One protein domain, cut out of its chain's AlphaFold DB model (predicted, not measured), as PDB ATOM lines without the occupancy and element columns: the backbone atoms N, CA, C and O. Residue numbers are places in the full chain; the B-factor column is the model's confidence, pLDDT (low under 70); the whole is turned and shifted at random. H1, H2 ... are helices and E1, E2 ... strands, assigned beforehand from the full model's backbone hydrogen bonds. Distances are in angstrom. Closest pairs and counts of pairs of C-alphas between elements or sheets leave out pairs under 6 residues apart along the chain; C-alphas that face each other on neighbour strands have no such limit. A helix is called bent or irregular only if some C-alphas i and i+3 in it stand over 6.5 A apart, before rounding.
ATOM      1  N   ARG A 183     -49.683 -39.405 -43.935       88.19
ATOM      2  CA  ARG A 183     -49.172 -39.201 -42.559       88.19
ATOM      3  C   ARG A 183     -48.897 -37.743 -42.192       88.19
ATOM      4  O   ARG A 183     -49.081 -37.373 -41.028       88.19
ATOM      5  N   LEU A 184     -48.528 -36.905 -43.157       90.25
ATOM      6  CA  LEU A 184     -48.280 -35.476 -42.951       90.25
ATOM      7  C   LEU A 184     -49.560 -34.696 -42.630       90.25
ATOM      8  O   LEU A 184     -49.480 -33.592 -42.096       90.25
ATOM      9  N   ASN A 185     -50.752 -35.285 -42.802       88.62
ATOM     10  CA  ASN A 185     -51.997 -34.695 -42.295       88.62
ATOM     11  C   ASN A 185     -51.951 -34.377 -40.790       88.62
ATOM     12  O   ASN A 185     -52.734 -33.554 -40.311       88.62
ATOM     13  N   VAL A 186     -51.023 -34.976 -40.032       86.81
ATOM     14  CA  VAL A 186     -50.764 -34.600 -38.637       86.81
ATOM     15  C   VAL A 186     -50.370 -33.130 -38.461       86.81
ATOM     16  O   VAL A 186     -50.625 -32.579 -37.394       86.81
ATOM     17  N   GLY A 187     -49.844 -32.452 -39.485       84.75
ATOM     18  CA  GLY A 187     -49.570 -31.012 -39.423       84.75
ATOM     19  C   GLY A 187     -50.822 -30.152 -39.238       84.75
ATOM     20  O   GLY A 187     -50.737 -29.023 -38.769       84.75
ATOM     21  N   ARG A 188     -52.010 -30.707 -39.510       85.94
ATOM     22  CA  ARG A 188     -53.311 -30.074 -39.231       85.94
ATOM     23  C   ARG A 188     -53.830 -30.364 -37.822       85.94
ATOM     24  O   ARG A 188     -54.873 -29.845 -37.420       85.94
ATOM     25  N   ALA A 189     -53.161 -31.245 -37.082       84.94
ATOM     26  CA  ALA A 189     -53.536 -31.561 -35.716       84.94
ATOM     27  C   ALA A 189     -53.230 -30.374 -34.783       84.94
ATOM     28  O   ALA A 189     -52.389 -29.529 -35.090       84.94
ATOM     29  N   PRO A 190     -53.879 -30.300 -33.607       82.94
ATOM     30  CA  PRO A 190     -53.538 -29.294 -32.610       82.94
ATOM     31  C   PRO A 190     -52.045 -29.331 -32.272       82.94
ATOM     32  O   PRO A 190     -51.490 -30.405 -32.034       82.94
ATOM     33  N   SER A 191     -51.423 -28.159 -32.152       79.62
ATOM     34  CA  SER A 191     -49.970 -28.009 -31.977       79.62
ATOM     35  C   SER A 191     -49.389 -28.771 -30.776       79.62
ATOM     36  O   SER A 191     -48.239 -29.205 -30.798       79.62
ATOM     37  N   LYS A 192     -50.214 -29.049 -29.755       81.69
ATOM     38  CA  LYS A 192     -49.856 -29.903 -28.612       81.69
ATOM     39  C   LYS A 192     -49.375 -31.305 -29.024       81.69
ATOM     40  O   LYS A 192     -48.574 -31.890 -28.304       81.69
ATOM     41  N   VAL A 193     -49.861 -31.856 -30.140       85.19
ATOM     42  CA  VAL A 193     -49.456 -33.190 -30.620       85.19
ATOM     43  C   VAL A 193     -47.978 -33.201 -31.001       85.19
ATOM     44  O   VAL A 193     -47.257 -34.093 -30.563       85.19
ATOM     45  N   LEU A 194     -47.524 -32.199 -31.757       86.62
ATOM     46  CA  LEU A 194     -46.113 -32.053 -32.117       86.62
ATOM     47  C   LEU A 194     -45.267 -31.627 -30.920       86.62
ATOM     48  O   LEU A 194     -44.167 -32.141 -30.750       86.62
ATOM     49  N   GLN A 195     -45.803 -30.777 -30.041       86.56
ATOM     50  CA  GLN A 195     -45.096 -30.342 -28.840       86.56
ATOM     51  C   GLN A 195     -44.636 -31.519 -27.963       86.56
ATOM     52  O   GLN A 195     -43.486 -31.548 -27.540       86.56
ATOM     53  N   THR A 196     -45.503 -32.502 -27.698       88.25
ATOM     54  CA  THR A 196     -45.116 -33.659 -26.872       88.25
ATOM     55  C   THR A 196     -43.946 -34.435 -27.484       88.25
ATOM     56  O   THR A 196     -43.086 -34.922 -26.762       88.25
ATOM     57  N   ARG A 197     -43.903 -34.537 -28.816       90.56
ATOM     58  CA  ARG A 197     -42.863 -35.271 -29.556       90.56
ATOM     59  C   ARG A 197     -41.553 -34.502 -29.592       90.56
ATOM     60  O   ARG A 197     -40.494 -35.071 -29.386       90.56
ATOM     61  N   ALA A 198     -41.651 -33.189 -29.748       89.88
ATOM     62  CA  ALA A 198     -40.551 -32.267 -29.545       89.88
ATOM     63  C   ALA A 198     -39.899 -32.422 -28.153       89.88
ATOM     64  O   ALA A 198     -38.678 -32.494 -28.058       89.88
ATOM     65  N   ASP A 199     -40.692 -32.517 -27.081       92.38
ATOM     66  CA  ASP A 199     -40.164 -32.688 -25.718       92.38
ATOM     67  C   ASP A 199     -39.442 -34.048 -25.531       92.38
ATOM     68  O   ASP A 199     -38.427 -34.128 -24.830       92.38
ATOM     69  N   GLU A 200     -39.922 -35.112 -26.190       91.38
ATOM     70  CA  GLU A 200     -39.259 -36.429 -26.237       91.38
ATOM     71  C   GLU A 200     -37.898 -36.340 -26.953       91.38
ATOM     72  O   GLU A 200     -36.886 -36.780 -26.402       91.38
ATOM     73  N   VAL A 201     -37.844 -35.678 -28.115       92.56
ATOM     74  CA  VAL A 201     -36.603 -35.432 -28.871       92.56
ATOM     75  C   VAL A 201     -35.588 -34.637 -28.055       92.56
ATOM     76  O   VAL A 201     -34.430 -35.039 -27.961       92.56
ATOM     77  N   ILE A 202     -36.010 -33.540 -27.419       94.00
ATOM     78  CA  ILE A 202     -35.137 -32.720 -26.563       94.00
ATOM     79  C   ILE A 202     -34.527 -33.574 -25.448       94.00
ATOM     80  O   ILE A 202     -33.347 -33.434 -25.125       94.00
ATOM     81  N   THR A 203     -35.332 -34.445 -24.837       93.06
ATOM     82  CA  THR A 203     -34.863 -35.323 -23.760       93.06
ATOM     83  C   THR A 203     -33.793 -36.283 -24.272       93.06
ATOM     84  O   THR A 203     -32.752 -36.422 -23.632       93.06
ATOM     85  N   LEU A 204     -34.019 -36.896 -25.436       92.38
ATOM     86  CA  LEU A 204     -33.072 -37.817 -26.059       92.38
ATOM     87  C   LEU A 204     -31.759 -37.120 -26.436       92.38
ATOM     88  O   LEU A 204     -30.696 -37.595 -26.040       92.38
ATOM     89  N   LEU A 205     -31.826 -35.969 -27.111       94.56
ATOM     90  CA  LEU A 205     -30.648 -35.205 -27.542       94.56
ATOM     91  C   LEU A 205     -29.791 -34.746 -26.358       94.56
ATOM     92  O   LEU A 205     -28.580 -34.923 -26.378       94.56
ATOM     93  N   ASN A 206     -30.411 -34.246 -25.286       94.25
ATOM     94  CA  ASN A 206     -29.676 -33.837 -24.083       94.25
ATOM     95  C   ASN A 206     -29.067 -35.016 -23.300       94.25
ATOM     96  O   ASN A 206     -28.219 -34.802 -22.434       94.25
ATOM     97  N   SER A 207     -29.528 -36.247 -23.546       93.44
ATOM     98  CA  SER A 207     -28.986 -37.461 -22.920       93.44
ATOM     99  C   SER A 207     -27.951 -38.186 -23.780       93.44
ATOM    100  O   SER A 207     -27.280 -39.093 -23.286       93.44
ATOM    101  N   ALA A 208     -27.826 -37.808 -25.053       95.06
ATOM    102  CA  ALA A 208     -26.931 -38.460 -25.988       95.06
ATOM    103  C   ALA A 208     -25.467 -38.167 -25.641       95.06
ATOM    104  O   ALA A 208     -25.084 -37.031 -25.362       95.06
ATOM    105  N   THR A 209     -24.635 -39.202 -25.671       95.50
ATOM    106  CA  THR A 209     -23.180 -39.083 -25.499       95.50
ATOM    107  C   THR A 209     -22.432 -39.031 -26.821       95.50
ATOM    108  O   THR A 209     -21.265 -38.652 -26.839       95.50
ATOM    109  N   ASP A 210     -23.089 -39.450 -27.900       95.62
ATOM    110  CA  ASP A 210     -22.580 -39.416 -29.267       95.62
ATOM    111  C   ASP A 210     -23.751 -39.228 -30.235       95.62
ATOM    112  O   ASP A 210     -24.882 -39.622 -29.920       95.62
ATOM    113  N   LEU A 211     -23.478 -38.624 -31.387       96.00
ATOM    114  CA  LEU A 211     -24.469 -38.324 -32.413       96.00
ATOM    115  C   LEU A 211     -23.869 -38.610 -33.787       96.00
ATOM    116  O   LEU A 211     -22.779 -38.141 -34.099       96.00
ATOM    117  N   THR A 212     -24.597 -39.363 -34.602       95.81
ATOM    118  CA  THR A 212     -24.274 -39.632 -36.006       95.81
ATOM    119  C   THR A 212     -25.562 -39.622 -36.832       95.81
ATOM    120  O   THR A 212     -26.643 -39.315 -36.317       95.81
ATOM    121  N   VAL A 213     -25.467 -39.958 -38.116       95.69
ATOM    122  CA  VAL A 213     -26.624 -40.181 -38.988       95.69
ATOM    123  C   VAL A 213     -26.626 -41.600 -39.543       95.69
ATOM    124  O   VAL A 213     -25.572 -42.219 -39.699       95.69
ATOM    125  N   ASP A 214     -27.816 -42.123 -39.836       95.00
ATOM    126  CA  ASP A 214     -27.954 -43.336 -40.634       95.00
ATOM    127  C   ASP A 214     -27.777 -43.040 -42.131       95.00
ATOM    128  O   ASP A 214     -27.621 -41.893 -42.551       95.00
ATOM    129  N   ALA A 215     -27.824 -44.087 -42.955       95.19
ATOM    130  CA  ALA A 215     -27.650 -43.961 -44.399       95.19
ATOM    131  C   ALA A 215     -28.696 -43.065 -45.086       95.19
ATOM    132  O   ALA A 215     -28.469 -42.650 -46.213       95.19
ATOM    133  N   ALA A 216     -29.827 -42.769 -44.439       94.94
ATOM    134  CA  ALA A 216     -30.844 -41.866 -44.966       94.94
ATOM    135  C   ALA A 216     -30.766 -40.448 -44.377       94.94
ATOM    136  O   ALA A 216     -31.610 -39.616 -44.701       94.94
ATOM    137  N   GLY A 217     -29.793 -40.170 -43.503       95.06
ATOM    138  CA  GLY A 217     -29.619 -38.871 -42.852       95.06
ATOM    139  C   GLY A 217     -30.418 -38.688 -41.556       95.06
ATOM    140  O   GLY A 217     -30.467 -37.578 -41.028       95.06
ATOM    141  N   ARG A 218     -31.054 -39.734 -41.009       95.31
ATOM    142  CA  ARG A 218     -31.758 -39.637 -39.716       95.31
ATOM    143  C   ARG A 218     -30.762 -39.678 -38.569       95.31
ATOM    144  O   ARG A 218     -29.806 -40.445 -38.615       95.31
ATOM    145  N   LEU A 219     -31.029 -38.927 -37.500       95.88
ATOM    146  CA  LEU A 219     -30.154 -38.912 -36.328       95.88
ATOM    147  C   LEU A 219     -30.109 -40.282 -35.640       95.88
ATOM    148  O   LEU A 219     -31.146 -40.873 -35.319       95.88
ATOM    149  N   VAL A 220     -28.890 -40.731 -35.356       96.06
ATOM    150  CA  VAL A 220     -28.574 -41.900 -34.537       96.06
ATOM    151  C   VAL A 220     -27.855 -41.413 -33.289       96.06
ATOM    152  O   VAL A 220     -26.778 -40.826 -33.341       96.06
ATOM    153  N   LEU A 221     -28.490 -41.632 -32.147       95.19
ATOM    154  CA  LEU A 221     -28.041 -41.167 -30.843       95.19
ATOM    155  C   LEU A 221     -27.413 -42.332 -30.093       95.19
ATOM    156  O   LEU A 221     -28.011 -43.401 -30.039       95.19
ATOM    157  N   THR A 222     -26.284 -42.123 -29.426       95.50
ATOM    158  CA  THR A 222     -25.837 -43.070 -28.398       95.50
ATOM    159  C   THR A 222     -26.351 -42.611 -27.041       95.50
ATOM    160  O   THR A 222     -25.899 -41.588 -26.529       95.50
ATOM    161  N   VAL A 223     -27.275 -43.363 -26.444       92.00
ATOM    162  CA  VAL A 223     -27.832 -43.103 -25.107       92.00
ATOM    163  C   VAL A 223     -27.543 -44.316 -24.234       92.00
ATOM    164  O   VAL A 223     -27.780 -45.446 -24.643       92.00
ATOM    165  N   ASP A 224     -26.974 -44.102 -23.047       90.19
ATOM    166  CA  ASP A 224     -26.589 -45.179 -22.117       90.19
ATOM    167  C   ASP A 224     -25.682 -46.276 -22.732       90.19
ATOM    168  O   ASP A 224     -25.608 -47.399 -22.233       90.19
ATOM    169  N   GLY A 225     -24.930 -45.935 -23.785       89.38
ATOM    170  CA  GLY A 225     -24.038 -46.854 -24.501       89.38
ATOM    171  C   GLY A 225     -24.712 -47.691 -25.594       89.38
ATOM    172  O   GLY A 225     -24.034 -48.516 -26.202       89.38
ATOM    173  N   GLU A 226     -26.000 -47.468 -25.863       92.06
ATOM    174  CA  GLU A 226     -26.754 -48.110 -26.942       92.06
ATOM    175  C   GLU A 226     -27.082 -47.098 -28.047       92.06
ATOM    176  O   GLU A 226     -27.466 -45.957 -27.774       92.06
ATOM    177  N   ALA A 227     -26.919 -47.515 -29.304       92.88
ATOM    178  CA  ALA A 227     -27.276 -46.705 -30.462       92.88
ATOM    179  C   ALA A 227     -28.790 -46.774 -30.706       92.88
ATOM    180  O   ALA A 227     -29.370 -47.855 -30.784       92.88
ATOM    181  N   LYS A 228     -29.427 -45.614 -30.853       91.19
ATOM    182  CA  LYS A 228     -30.858 -45.468 -31.099       91.19
ATOM    183  C   LYS A 228     -31.098 -44.455 -32.211       91.19
ATOM    184  O   LYS A 228     -30.826 -43.267 -32.052       91.19
ATOM    185  N   THR A 229     -31.674 -44.916 -33.312       93.06
ATOM    186  CA  THR A 229     -32.148 -44.040 -34.389       93.06
ATOM    187  C   THR A 229     -33.445 -43.346 -33.975       93.06
ATOM    188  O   THR A 229     -34.332 -43.978 -33.399       93.06
ATOM    189  N   ILE A 230     -33.586 -42.057 -34.292       92.75
ATOM    190  CA  ILE A 230     -34.876 -41.361 -34.204       92.75
ATOM    191  C   ILE A 230     -35.757 -41.861 -35.356       92.75
ATOM    192  O   ILE A 230     -35.721 -41.350 -36.475       92.75
ATOM    193  N   ASP A 231     -36.538 -42.905 -35.098       86.06
ATOM    194  CA  ASP A 231     -37.373 -43.591 -36.089       86.06
ATOM    195  C   ASP A 231     -38.842 -43.134 -36.078       86.06
ATOM    196  O   ASP A 231     -39.614 -43.460 -36.988       86.06
ATOM    197  N   SER A 232     -39.240 -42.349 -35.073       91.94
ATOM    198  CA  SER A 232     -40.599 -41.841 -34.946       91.94
ATOM    199  C   SER A 232     -40.874 -40.741 -35.981       91.94
ATOM    200  O   SER A 232     -40.173 -39.725 -36.020       91.94
ATOM    201  N   PRO A 233     -41.946 -40.869 -36.781       93.19
ATOM    202  CA  PRO A 233     -42.296 -39.877 -37.797       93.19
ATOM    203  C   PRO A 233     -42.543 -38.488 -37.210       93.19
ATOM    204  O   PRO A 233     -42.160 -37.481 -37.790       93.19
ATOM    205  N   LEU A 234     -43.181 -38.425 -36.037       93.44
ATOM    206  CA  LEU A 234     -43.520 -37.150 -35.409       93.44
ATOM    207  C   LEU A 234     -42.330 -36.497 -34.710       93.44
ATOM    208  O   LEU A 234     -42.311 -35.277 -34.582       93.44
ATOM    209  N   GLU A 235     -41.367 -37.292 -34.244       94.94
ATOM    210  CA  GLU A 235     -40.112 -36.771 -33.696       94.94
ATOM    211  C   GLU A 235     -39.289 -36.122 -34.814       94.94
ATOM    212  O   GLU A 235     -38.875 -34.973 -34.679       94.94
ATOM    213  N   ASN A 236     -39.168 -36.796 -35.962       95.69
ATOM    214  CA  ASN A 236     -38.520 -36.232 -37.144       95.69
ATOM    215  C   ASN A 236     -39.250 -34.979 -37.657       95.69
ATOM    216  O   ASN A 236     -38.617 -33.957 -37.902       95.69
ATOM    217  N   LEU A 237     -40.589 -34.998 -37.718       95.56
ATOM    218  CA  LEU A 237     -41.361 -33.813 -38.106       95.56
ATOM    219  C   LEU A 237     -41.168 -32.638 -37.132       95.56
ATOM    220  O   LEU A 237     -41.173 -31.482 -37.545       95.56
ATOM    221  N   ALA A 238     -40.994 -32.907 -35.837       94.31
ATOM    222  CA  ALA A 238     -40.726 -31.860 -34.858       94.31
ATOM    223  C   ALA A 238     -39.347 -31.211 -35.070       94.31
ATOM    224  O   ALA A 238     -39.243 -29.990 -34.963       94.31
ATOM    225  N   ILE A 239     -38.321 -32.003 -35.409       95.62
ATOM    226  CA  ILE A 239     -36.986 -31.490 -35.761       95.62
ATOM    227  C   ILE A 239     -37.066 -30.666 -37.048       95.62
ATOM    228  O   ILE A 239     -36.598 -29.531 -37.069       95.62
ATOM    229  N   TYR A 240     -37.738 -31.191 -38.077       97.00
ATOM    230  CA  TYR A 240     -37.997 -30.492 -39.339       97.00
ATOM    231  C   TYR A 240     -38.568 -29.082 -39.116       97.00
ATOM    232  O   TYR A 240     -38.003 -28.091 -39.577       97.00
ATOM    233  N   VAL A 241     -39.650 -28.984 -38.335       94.50
ATOM    234  CA  VAL A 241     -40.269 -27.697 -37.987       94.50
ATOM    235  C   VAL A 241     -39.291 -26.803 -37.230       94.50
ATOM    236  O   VAL A 241     -39.207 -25.615 -37.525       94.50
ATOM    237  N   ALA A 242     -38.562 -27.337 -36.249       94.25
ATOM    238  CA  ALA A 242     -37.642 -26.553 -35.429       94.25
ATOM    239  C   ALA A 242     -36.548 -25.882 -36.278       94.25
ATOM    240  O   ALA A 242     -36.364 -24.665 -36.191       94.25
ATOM    241  N   LEU A 243     -35.907 -26.652 -37.159       95.69
ATOM    242  CA  LEU A 243     -34.834 -26.169 -38.024       95.69
ATOM    243  C   LEU A 243     -35.338 -25.137 -39.037       95.69
ATOM    244  O   LEU A 243     -34.792 -24.040 -39.104       95.69
ATOM    245  N   LEU A 244     -36.433 -25.413 -39.754       95.19
ATOM    246  CA  LEU A 244     -36.926 -24.478 -40.775       95.19
ATOM    247  C   LEU A 244     -37.612 -23.224 -40.211       95.19
ATOM    248  O   LEU A 244     -37.758 -22.230 -40.920       95.19
ATOM    249  N   THR A 245     -38.048 -23.241 -38.947       91.88
ATOM    250  CA  THR A 245     -38.654 -22.057 -38.309       91.88
ATOM    251  C   THR A 245     -37.653 -21.199 -37.550       91.88
ATOM    252  O   THR A 245     -37.835 -19.985 -37.478       91.88
ATOM    253  N   GLN A 246     -36.630 -21.807 -36.945       90.12
ATOM    254  CA  GLN A 246     -35.749 -21.118 -35.998       90.12
ATOM    255  C   GLN A 246     -34.257 -21.323 -36.251       90.12
ATOM    256  O   GLN A 246     -33.467 -20.619 -35.626       90.12
ATOM    257  N   GLY A 247     -33.864 -22.268 -37.109       94.06
ATOM    258  CA  GLY A 247     -32.461 -22.664 -37.268       94.06
ATOM    259  C   GLY A 247     -31.857 -23.227 -35.983       94.06
ATOM    260  O   GLY A 247     -30.712 -22.953 -35.650       94.06
ATOM    261  N   THR A 248     -32.677 -23.871 -35.150       95.38
ATOM    262  CA  THR A 248     -32.223 -24.508 -33.912       95.38
ATOM    263  C   THR A 248     -33.272 -25.480 -33.396       95.38
ATOM    264  O   THR A 248     -34.458 -25.321 -33.689       95.38
ATOM    265  N   ILE A 249     -32.852 -26.455 -32.589       94.50
ATOM    266  CA  ILE A 249     -33.692 -27.318 -31.760       94.50
ATOM    267  C   ILE A 249     -33.772 -26.703 -30.348       94.50
ATOM    268  O   ILE A 249     -32.904 -26.920 -29.498       94.50
ATOM    269  N   PRO A 250     -34.825 -25.933 -30.035       90.56
ATOM    270  CA  PRO A 250     -34.928 -25.218 -28.776       90.56
ATOM    271  C   PRO A 250     -35.051 -26.163 -27.588       90.56
ATOM    272  O   PRO A 250     -35.860 -27.085 -27.574       90.56
ATOM    273  N   GLY A 251     -34.293 -25.860 -26.537       90.75
ATOM    274  CA  GLY A 251     -34.171 -26.722 -25.360       90.75
ATOM    275  C   GLY A 251     -32.987 -27.686 -25.431       90.75
ATOM    276  O   GLY A 251     -32.707 -28.347 -24.433       90.75
ATOM    277  N   VAL A 252     -32.266 -27.720 -26.552       91.81
ATOM    278  CA  VAL A 252     -30.954 -28.354 -26.680       91.81
ATOM    279  C   VAL A 252     -29.926 -27.240 -26.842       91.81
ATOM    280  O   VAL A 252     -30.094 -26.351 -27.671       91.81
ATOM    281  N   THR A 253     -28.908 -27.221 -25.986       87.56
ATOM    282  CA  THR A 253     -27.888 -26.152 -25.984       87.56
ATOM    283  C   THR A 253     -26.502 -26.638 -26.374       87.56
ATOM    284  O   THR A 253     -25.608 -25.817 -26.545       87.56
ATOM    285  N   ASP A 254     -26.313 -27.952 -26.417       90.94
ATOM    286  CA  ASP A 254     -25.046 -28.610 -26.706       90.94
ATOM    287  C   ASP A 254     -25.365 -29.976 -27.315       90.94
ATOM    288  O   ASP A 254     -26.278 -30.660 -26.839       90.94
ATOM    289  N   LEU A 255     -24.648 -30.347 -28.371       93.88
ATOM    290  CA  LEU A 255     -24.733 -31.660 -29.001       93.88
ATOM    291  C   LEU A 255     -23.348 -32.314 -28.975       93.88
ATOM    292  O   LEU A 255     -22.337 -31.614 -29.003       93.88
ATOM    293  N   PRO A 256     -23.259 -33.653 -28.916       93.31
ATOM    294  CA  PRO A 256     -21.974 -34.330 -29.004       93.31
ATOM    295  C   PRO A 256     -21.245 -34.016 -30.320       93.31
ATOM    296  O   PRO A 256     -21.800 -34.169 -31.405       93.31
ATOM    297  N   GLY A 257     -19.970 -33.634 -30.216       91.81
ATOM    298  CA  GLY A 257     -19.135 -33.313 -31.374       91.81
ATOM    299  C   GLY A 257     -19.278 -31.858 -31.825       91.81
ATOM    300  O   GLY A 257     -19.545 -30.988 -31.011       91.81
ATOM    301  N   THR A 258     -18.998 -31.598 -33.105       93.38
ATOM    302  CA  THR A 258     -19.187 -30.272 -33.737       93.38
ATOM    303  C   THR A 258     -19.917 -30.356 -35.078       93.38
ATOM    304  O   THR A 258     -20.140 -29.345 -35.734       93.38
ATOM    305  N   GLU A 259     -20.207 -31.570 -35.552       93.69
ATOM    306  CA  GLU A 259     -20.805 -31.815 -36.869       93.69
ATOM    307  C   GLU A 259     -22.241 -31.291 -36.939       93.69
ATOM    308  O   GLU A 259     -22.644 -30.738 -37.956       93.69
ATOM    309  N   PHE A 260     -22.973 -31.379 -35.827       95.25
ATOM    310  CA  PHE A 260     -24.386 -31.014 -35.726       95.25
ATOM    311  C   PHE A 260     -24.619 -29.680 -35.001       95.25
ATOM    312  O   PHE A 260     -25.757 -29.369 -34.656       95.25
ATOM    313  N   ASP A 261     -23.573 -28.873 -34.781       95.12
ATOM    314  CA  ASP A 261     -23.675 -27.592 -34.059       95.12
ATOM    315  C   ASP A 261     -24.670 -26.625 -34.717       95.12
ATOM    316  O   ASP A 261     -25.344 -25.865 -34.021       95.12
ATOM    317  N   PHE A 262     -24.812 -26.695 -36.046       95.50
ATOM    318  CA  PHE A 262     -25.783 -25.896 -36.795       95.50
ATOM    319  C   PHE A 262     -27.224 -26.136 -36.313       95.50
ATOM    320  O   PHE A 262     -28.011 -25.205 -36.232       95.50
ATOM    321  N   MET A 263     -27.549 -27.350 -35.845       95.88
ATOM    322  CA  MET A 263     -28.882 -27.668 -35.323       95.88
ATOM    323  C   MET A 263     -29.191 -26.992 -33.982       95.88
ATOM    324  O   MET A 263     -30.320 -27.089 -33.501       95.88
ATOM    325  N   VAL A 264     -28.221 -26.349 -33.328       96.00
ATOM    326  CA  VAL A 264     -28.395 -25.715 -32.010       96.00
ATOM    327  C   VAL A 264     -27.853 -24.285 -31.936       96.00
ATOM    328  O   VAL A 264     -27.914 -23.671 -30.870       96.00
ATOM    329  N   ASP A 265     -27.390 -23.705 -33.046       94.69
ATOM    330  CA  ASP A 265     -26.734 -22.390 -33.044       94.69
ATOM    331  C   ASP A 265     -27.702 -21.186 -33.109       94.69
ATOM    332  O   ASP A 265     -27.311 -20.053 -32.799       94.69
ATOM    333  N   GLY A 266     -28.977 -21.420 -33.443       94.31
ATOM    334  CA  GLY A 266     -30.011 -20.380 -33.503       94.31
ATOM    335  C   GLY A 266     -30.018 -19.582 -34.804       94.31
ATOM    336  O   GLY A 266     -30.608 -18.497 -34.840       94.31
ATOM    337  N   THR A 267     -29.346 -20.072 -35.843       94.38
ATOM    338  CA  THR A 267     -29.219 -19.427 -37.144       94.38
ATOM    339  C   THR A 267     -29.723 -20.369 -38.219       94.38
ATOM    340  O   THR A 267     -29.152 -21.417 -38.448       94.38
ATOM    341  N   TYR A 268     -30.763 -19.962 -38.945       94.06
ATOM    342  CA  TYR A 268     -31.198 -20.725 -40.111       94.06
ATOM    343  C   TYR A 268     -30.179 -20.583 -41.251       94.06
ATOM    344  O   TYR A 268     -29.928 -19.475 -41.743       94.06
ATOM    345  N   THR A 269     -29.592 -21.703 -41.658       95.69
ATOM    346  CA  THR A 269     -28.559 -21.820 -42.690       95.69
ATOM    347  C   THR A 269     -28.920 -22.874 -43.741       95.69
ATOM    348  O   THR A 269     -29.917 -23.585 -43.636       95.69
ATOM    349  N   LEU A 270     -28.083 -22.993 -44.777       96.06
ATOM    350  CA  LEU A 270     -28.215 -24.067 -45.762       96.06
ATOM    351  C   LEU A 270     -28.056 -25.457 -45.120       96.06
ATOM    352  O   LEU A 270     -28.755 -26.370 -45.533       96.06
ATOM    353  N   ALA A 271     -27.224 -25.604 -44.083       96.56
ATOM    354  CA  ALA A 271     -27.040 -26.887 -43.400       96.56
ATOM    355  C   ALA A 271     -28.334 -27.365 -42.716       96.56
ATOM    356  O   ALA A 271     -28.654 -28.552 -42.748       96.56
ATOM    357  N   ASP A 272     -29.124 -26.439 -42.159       97.12
ATOM    358  CA  ASP A 272     -30.444 -26.744 -41.595       97.12
ATOM    359  C   ASP A 272     -31.404 -27.263 -42.661       97.12
ATOM    360  O   ASP A 272     -32.117 -28.239 -42.429       97.12
ATOM    361  N   LEU A 273     -31.404 -26.619 -43.832       97.31
ATOM    362  CA  LEU A 273     -32.216 -27.021 -44.974       97.31
ATOM    363  C   LEU A 273     -31.752 -28.368 -45.553       97.31
ATOM    364  O   LEU A 273     -32.573 -29.211 -45.882       97.31
ATOM    365  N   GLU A 274     -30.447 -28.611 -45.650       97.31
ATOM    366  CA  GLU A 274     -29.892 -29.893 -46.103       97.31
ATOM    367  C   GLU A 274     -30.287 -31.038 -45.167       97.31
ATOM    368  O   GLU A 274     -30.827 -32.050 -45.619       97.31
ATOM    369  N   ALA A 275     -30.128 -30.857 -43.855       96.88
ATOM    370  CA  ALA A 275     -30.525 -31.866 -42.878       96.88
ATOM    371  C   ALA A 275     -32.049 -32.075 -42.820       96.88
ATOM    372  O   ALA A 275     -32.521 -33.190 -42.582       96.88
ATOM    373  N   SER A 276     -32.845 -31.025 -43.056       97.38
ATOM    374  CA  SER A 276     -34.305 -31.106 -42.966       97.38
ATOM    375  C   SER A 276     -34.927 -32.057 -43.989       97.38
ATOM    376  O   SER A 276     -35.996 -32.607 -43.710       97.38
ATOM    377  N   ALA A 277     -34.264 -32.304 -45.125       97.62
ATOM    378  CA  ALA A 277     -34.746 -33.230 -46.152       97.62
ATOM    379  C   ALA A 277     -34.938 -34.649 -45.592       97.62
ATOM    380  O   ALA A 277     -36.008 -35.241 -45.757       97.62
ATOM    381  N   ALA A 278     -33.957 -35.157 -44.840       96.81
ATOM    382  CA  ALA A 278     -34.022 -36.472 -44.201       96.81
ATOM    383  C   ALA A 278     -35.097 -36.541 -43.099       96.81
ATOM    384  O   ALA A 278     -35.804 -37.543 -42.959       96.81
ATOM    385  N   PHE A 279     -35.274 -35.460 -42.333       97.50
ATOM    386  CA  PHE A 279     -36.308 -35.395 -41.295       97.50
ATOM    387  C   PHE A 279     -37.719 -35.385 -41.884       97.50
ATOM    388  O   PHE A 279     -38.613 -36.069 -41.379       97.50
ATOM    389  N   LEU A 280     -37.925 -34.665 -42.985       97.12
ATOM    390  CA  LEU A 280     -39.198 -34.689 -43.696       97.12
ATOM    391  C   LEU A 280     -39.467 -36.070 -44.316       97.12
ATOM    392  O   LEU A 280     -40.573 -36.598 -44.180       97.12
ATOM    393  N   ALA A 281     -38.442 -36.689 -44.908       96.12
ATOM    394  CA  ALA A 281     -38.502 -38.041 -45.462       96.12
ATOM    395  C   ALA A 281     -38.924 -39.092 -44.419       96.12
ATOM    396  O   ALA A 281     -39.745 -39.969 -44.688       96.12
ATOM    397  N   ALA A 282     -38.414 -38.984 -43.192       95.31
ATOM    398  CA  ALA A 282     -38.778 -39.872 -42.090       95.31
ATOM    399  C   ALA A 282     -40.199 -39.622 -41.544       95.31
ATOM    400  O   ALA A 282     -40.841 -40.539 -41.012       95.31
ATOM    401  N   ALA A 283     -40.701 -38.391 -41.671       94.88
ATOM    402  CA  ALA A 283     -42.036 -38.001 -41.232       94.88
ATOM    403  C   ALA A 283     -43.148 -38.463 -42.188       94.88
ATOM    404  O   ALA A 283     -44.233 -38.855 -41.733       94.88
ATOM    405  N   THR A 284     -42.884 -38.431 -43.496       93.88
ATOM    406  CA  THR A 284     -43.874 -38.758 -44.531       93.88
ATOM    407  C   THR A 284     -44.207 -40.257 -44.589       93.88
ATOM    408  O   THR A 284     -43.711 -41.073 -43.797       93.88
ATOM    409  N   ASP A 285     -45.149 -40.635 -45.451       90.44
ATOM    410  CA  ASP A 285     -45.463 -42.033 -45.726       90.44
ATOM    411  C   ASP A 285     -44.275 -42.761 -46.341       90.44
ATOM    412  O   ASP A 285     -43.514 -42.210 -47.121       90.44
ATOM    413  N   LYS A 286     -44.100 -44.038 -45.986       82.88
ATOM    414  CA  LYS A 286     -42.949 -44.817 -46.468       82.88
ATOM    415  C   LYS A 286     -43.035 -45.149 -47.949       82.88
ATOM    416  O   LYS A 286     -42.008 -45.416 -48.544       82.88
ATOM    417  N   SER A 287     -44.239 -45.147 -48.514       79.38
ATOM    418  CA  SER A 287     -44.513 -45.518 -49.900       79.38
ATOM    419  C   SER A 287     -45.491 -44.521 -50.505       79.38
ATOM    420  O   SER A 287     -46.273 -43.915 -49.775       79.38
ATOM    421  N   GLY A 288     -45.478 -44.402 -51.827       79.75
ATOM    422  CA  GLY A 288     -46.272 -43.414 -52.549       79.75
ATOM    423  C   GLY A 288     -45.386 -42.506 -53.387       79.75
ATOM    424  O   GLY A 288     -44.170 -42.686 -53.437       79.75
ATOM    425  N   GLU A 289     -46.029 -41.581 -54.085       82.19
ATOM    426  CA  GLU A 289     -45.355 -40.460 -54.731       82.19
ATOM    427  C   GLU A 289     -45.240 -39.344 -53.692       82.19
ATOM    428  O   GLU A 289     -46.206 -39.101 -52.975       82.19
ATOM    429  N   PHE A 290     -44.061 -38.730 -53.578       89.88
ATOM    430  CA  PHE A 290     -43.827 -37.595 -52.694       89.88
ATOM    431  C   PHE A 290     -43.578 -36.356 -53.550       89.88
ATOM    432  O   PHE A 290     -42.611 -36.297 -54.310       89.88
ATOM    433  N   THR A 291     -44.487 -35.390 -53.478       92.44
ATOM    434  CA  THR A 291     -44.532 -34.254 -54.410       92.44
ATOM    435  C   THR A 291     -44.124 -32.933 -53.759       92.44
ATOM    436  O   THR A 291     -44.234 -32.745 -52.547       92.44
ATOM    437  N   SER A 292     -43.684 -31.966 -54.569       94.88
ATOM    438  CA  SER A 292     -43.362 -30.617 -54.085       94.88
ATOM    439  C   SER A 292     -44.586 -29.893 -53.511       94.88
ATOM    440  O   SER A 292     -44.456 -29.141 -52.543       94.88
ATOM    441  N   ASP A 293     -45.792 -30.173 -54.014       93.81
ATOM    442  CA  ASP A 293     -47.029 -29.655 -53.429       93.81
ATOM    443  C   ASP A 293     -47.264 -30.144 -51.997       93.81
ATOM    444  O   ASP A 293     -47.668 -29.343 -51.154       93.81
ATOM    445  N   GLU A 294     -46.976 -31.411 -51.686       94.38
ATOM    446  CA  GLU A 294     -47.084 -31.916 -50.311       94.38
ATOM    447  C   GLU A 294     -46.181 -31.134 -49.359       94.38
ATOM    448  O   GLU A 294     -46.638 -30.740 -48.284       94.38
ATOM    449  N   ILE A 295     -44.939 -30.852 -49.775       96.00
ATOM    450  CA  ILE A 295     -43.972 -30.064 -48.996       96.00
ATOM    451  C   ILE A 295     -44.480 -28.632 -48.798       96.00
ATOM    452  O   ILE A 295     -44.571 -28.133 -47.676       96.00
ATOM    453  N   ALA A 296     -44.895 -27.972 -49.878       95.06
ATOM    454  CA  ALA A 296     -45.369 -26.596 -49.795       95.06
ATOM    455  C   ALA A 296     -46.636 -26.464 -48.926       95.06
ATOM    456  O   ALA A 296     -46.810 -25.469 -48.215       95.06
ATOM    457  N   TYR A 297     -47.524 -27.463 -48.963       93.69
ATOM    458  CA  TYR A 297     -48.705 -27.504 -48.106       93.69
ATOM    459  C   TYR A 297     -48.369 -27.805 -46.650       93.69
ATOM    460  O   TYR A 297     -48.906 -27.131 -45.768       93.69
ATOM    461  N   ILE A 298     -47.507 -28.788 -46.372       94.31
ATOM    462  CA  ILE A 298     -47.157 -29.120 -44.990       94.31
ATOM    463  C   ILE A 298     -46.427 -27.959 -44.314       94.31
ATOM    464  O   ILE A 298     -46.744 -27.641 -43.169       94.31
ATOM    465  N   ASP A 299     -45.573 -27.238 -45.041       94.88
ATOM    466  CA  ASP A 299     -44.913 -26.033 -44.539       94.88
ATOM    467  C   ASP A 299     -45.916 -24.939 -44.190       94.88
ATOM    468  O   ASP A 299     -45.873 -24.367 -43.097       94.88
ATOM    469  N   ALA A 300     -46.878 -24.692 -45.082       92.31
ATOM    470  CA  ALA A 300     -47.940 -23.731 -44.829       92.31
ATOM    471  C   ALA A 300     -48.791 -24.124 -43.607       92.31
ATOM    472  O   ALA A 300     -49.107 -23.265 -42.781       92.31
ATOM    473  N   PHE A 301     -49.133 -25.410 -43.448       90.50
ATOM    474  CA  PHE A 301     -49.920 -25.896 -42.306       90.50
ATOM    475  C   PHE A 301     -49.167 -25.830 -40.983       90.50
ATOM    476  O   PHE A 301     -49.775 -25.539 -39.952       90.50
ATOM    477  N   LEU A 302     -47.858 -26.065 -41.008       91.75
ATOM    478  CA  LEU A 302     -47.002 -25.999 -39.827       91.75
ATOM    479  C   LEU A 302     -46.544 -24.570 -39.499       91.75
ATOM    480  O   LEU A 302     -45.938 -24.354 -38.451       91.75
ATOM    481  N   GLY A 303     -46.864 -23.591 -40.352       90.75
ATOM    482  CA  GLY A 303     -46.477 -22.195 -40.160       90.75
ATOM    483  C   GLY A 303     -44.989 -21.945 -40.415       90.75
ATOM    484  O   GLY A 303     -44.414 -21.027 -39.833       90.75
ATOM    485  N   ILE A 304     -44.361 -22.760 -41.263       93.88
ATOM    486  CA  ILE A 304     -42.947 -22.650 -41.617       93.88
ATOM    487  C   ILE A 304     -42.769 -21.502 -42.606       93.88
ATOM    488  O   ILE A 304     -43.269 -21.564 -43.726       93.88
ATOM    489  N   ASN A 305     -42.073 -20.452 -42.157       91.31
ATOM    490  CA  ASN A 305     -41.729 -19.262 -42.937       91.31
ATOM    491  C   ASN A 305     -42.883 -18.793 -43.844       91.31
ATOM    492  O   ASN A 305     -42.733 -18.698 -45.059       91.31
ATOM    493  N   THR A 306     -44.068 -18.583 -43.268       93.44
ATOM    494  CA  THR A 306     -45.275 -18.292 -44.045       93.44
ATOM    495  C   THR A 306     -45.521 -16.801 -44.232       93.44
ATOM    496  O   THR A 306     -45.152 -15.956 -43.414       93.44
ATOM    497  N   THR A 307     -46.209 -16.469 -45.319       93.31
ATOM    498  CA  THR A 307     -46.782 -15.145 -45.555       93.31
ATOM    499  C   THR A 307     -48.232 -15.268 -46.004       93.31
ATOM    500  O   THR A 307     -48.654 -16.319 -46.492       93.31
ATOM    501  N   THR A 308     -48.993 -14.187 -45.850       91.81
ATOM    502  CA  THR A 308     -50.406 -14.129 -46.232       91.81
ATOM    503  C   THR A 308     -50.630 -12.985 -47.212       91.81
ATOM    504  O   THR A 308     -50.328 -11.826 -46.916       91.81
ATOM    505  N   VAL A 309     -51.200 -13.307 -48.373       84.81
ATOM    506  CA  VAL A 309     -51.625 -12.336 -49.387       84.81
ATOM    507  C   VAL A 309     -53.106 -12.552 -49.665       84.81
ATOM    508  O   VAL A 309     -53.509 -13.617 -50.127       84.81
ATOM    509  N   GLY A 310     -53.924 -11.539 -49.371       83.75
ATOM    510  CA  GLY A 310     -55.379 -11.703 -49.380       83.75
ATOM    511  C   GLY A 310     -55.793 -12.763 -48.360       83.75
ATOM    512  O   GLY A 310     -55.421 -12.659 -47.193       83.75
ATOM    513  N   ASP A 311     -56.506 -13.786 -48.826       81.75
ATOM    514  CA  ASP A 311     -56.948 -14.924 -48.012       81.75
ATOM    515  C   ASP A 311     -56.035 -16.162 -48.155       81.75
ATOM    516  O   ASP A 311     -56.312 -17.211 -47.576       81.75
ATOM    517  N   VAL A 312     -54.931 -16.059 -48.907       84.75
ATOM    518  CA  VAL A 312     -54.021 -17.181 -49.184       84.75
ATOM    519  C   VAL A 312     -52.790 -17.094 -48.287       84.75
ATOM    520  O   VAL A 312     -52.070 -16.096 -48.310       84.75
ATOM    521  N   THR A 313     -52.525 -18.157 -47.525       90.38
ATOM    522  CA  THR A 313     -51.297 -18.319 -46.728       90.38
ATOM    523  C   THR A 313     -50.425 -19.414 -47.329       90.38
ATOM    524  O   THR A 313     -50.922 -20.502 -47.611       90.38
ATOM    525  N   TYR A 314     -49.138 -19.135 -47.523       91.31
ATOM    526  CA  TYR A 314     -48.175 -20.062 -48.124       91.31
ATOM    527  C   TYR A 314     -46.774 -19.892 -47.527       91.31
ATOM    528  O   TYR A 314     -46.454 -18.832 -46.988       91.31
ATOM    529  N   SER A 315     -45.957 -20.943 -47.624       94.56
ATOM    530  CA  SER A 315     -44.537 -20.935 -47.245       94.56
ATOM    531  C   SER A 315     -43.698 -20.156 -48.262       94.56
ATOM    532  O   SER A 315     -43.955 -20.226 -49.464       94.56
ATOM    533  N   VAL A 316     -42.706 -19.410 -47.776       95.50
ATOM    534  CA  VAL A 316     -41.715 -18.670 -48.576       95.50
ATOM    535  C   VAL A 316     -40.281 -19.101 -48.249       95.50
ATOM    536  O   VAL A 316     -39.361 -18.282 -48.277       95.50
ATOM    537  N   VAL A 317     -40.078 -20.378 -47.905       95.75
ATOM    538  CA  VAL A 317     -38.733 -20.973 -47.802       95.75
ATOM    539  C   VAL A 317     -37.974 -20.766 -49.119       95.75
ATOM    540  O   VAL A 317     -38.521 -20.928 -50.208       95.75
ATOM    541  N   ASP A 318     -36.711 -20.348 -49.015       95.75
ATOM    542  CA  ASP A 318     -35.868 -20.056 -50.172       95.75
ATOM    543  C   ASP A 318     -34.976 -21.256 -50.508       95.75
ATOM    544  O   ASP A 318     -33.974 -21.510 -49.840       95.75
ATOM    545  N   TYR A 319     -35.324 -21.965 -51.580       97.31
ATOM    546  CA  TYR A 319     -34.575 -23.121 -52.075       97.31
ATOM    547  C   TYR A 319     -33.548 -22.745 -53.151       97.31
ATOM    548  O   TYR A 319     -32.883 -23.620 -53.704       97.31
ATOM    549  N   SER A 320     -33.375 -21.455 -53.465       96.62
ATOM    550  CA  SER A 320     -32.532 -21.002 -54.582       96.62
ATOM    551  C   SER A 320     -31.051 -21.373 -54.449       96.62
ATOM    552  O   SER A 320     -30.339 -21.434 -55.454       96.62
ATOM    553  N   THR A 321     -30.587 -21.637 -53.225       96.31
ATOM    554  CA  THR A 321     -29.207 -22.058 -52.929       96.31
ATOM    555  C   THR A 321     -29.061 -23.558 -52.682       96.31
ATOM    556  O   THR A 321     -27.936 -24.044 -52.617       96.31
ATOM    557  N   PHE A 322     -30.174 -24.287 -52.580       97.94
ATOM    558  CA  PHE A 322     -30.174 -25.720 -52.335       97.94
ATOM    559  C   PHE A 322     -29.671 -26.477 -53.566       97.94
ATOM    560  O   PHE A 322     -30.050 -26.162 -54.695       97.94
TER     561      PHE A 322
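This is residues 183 to 322 of the 401 residues of an uncharacterized protein of Lutimaribacter saemankumensis (UniProt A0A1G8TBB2). Two antiparallel helices, H3 and H5, lie side by side in the middle of an elongated body, with H2 crossing H3; a small three-strand sheet, E1 E2 E3, makes one end of the long axis, and the hairpin E4 E5, with H6 packed beside it and H1 on H6, makes the other. A long loop, residues 247 to 260, runs from H3 out toward the sheet's end and comes back through the short H4 to H5. The printed part has 140 residues with six named helices and five named strands, in the order H1 H2 E1 E2 E3 H3 H4 H5 H6 E4 E5, and its class is mixed, helices and strands. Both sheets, in the orders E1 - E2 - E3 and E4 - E5, are antiparallel. The whole is compact, with a radius of gyration of the C-alphas of 14.9 A, and its C-alphas span 52 by 30 by 28 A.

Find C-alpha 183 at (-49.172, -39.201, -42.559); there H1 begins, residues 183 to 188, neither bent nor irregular, but only just: C-alphas 183 and 186 are 6.3 A apart. Next comes H2, residues 192 to 207, the longest helix at 22.9 A. Then look for three strands: E1, residues 210 to 213, 10.6 A; E2, residues 219 to 223, 12.2 A; and E3, residues 226 to 229, 10.1 A. H3, residues 233 to 246, starts at C-alpha 233, (-42.296, -39.877, -37.797), and runs 19.9 A. After H4, residues 261 to 264, find H5, residues 270 to 283, 20.1 A, and H6, residues 292 to 302, 15.4 A. E4 is residues 306 to 309, 10.2 A, and E5 is residues 312 to 315, 10.4 A, ending at C-alpha 315, (-44.537, -20.935, -47.245).

Start at the larger sheet, where E1, E2 and E3 form a meander, each strand the antiparallel neighbour of the one before. In the hairpin E1 and E2, N 220 and O 212 are 2.8 A apart, within hydrogen-bond range; in the hairpin E2 and E3, N 228 and O 221 are 2.8 A apart. H2 only grazes this sheet, with its residues 204 to 207. With residues 194 to 201 alone H2 touches H3, about perpendicular at 87 degrees; the closest C-alphas, of Arg 197 and Glu 235, are 5.2 A apart. H3 touches H5 at a shallow tilt of 24 degrees, opposite ways, closest at the C-alphas of Pro 233 and Ala 283, 3.9 A. H4 and H5 only just touch, and only at the corner, with 3 pairs of C-alphas within 8 A, the closest Met 263 and Asp 272 at 6.5 A. H1 touches H6 at a steep tilt of 39 degrees, the same way, with the C-alphas of Gly 187 and Leu 302 closest at 5.6 A. Beyond H6, its closest C-alpha pair with E5 is Ala 300 and Tyr 314, 4.9 A; in the hairpin E4 and E5, N 307 and O 314 are 2.9 A apart, within hydrogen-bond range. E4 and E5 stay apart from H3 and H5. In H3 and H6 every O i to N i+4 pair is within hydrogen-bond range; H2 has 11 of 12, H5 7 of 10, and H1 0 of 2 but 3 of 3 O i to N i+3 pairs, while H4 is too short for an O i to N i+4 pair.

Look for the two C-alphas farthest apart at Gly 225 and Gly 310, 53.3 A. The printed part has no cut. The link from H3 to H4, 14 residues, is long, and that from H5 to H6, 8 residues, is short but not tight. The mean pLDDT of the printed part is 92.5, and no printed residue is under 70.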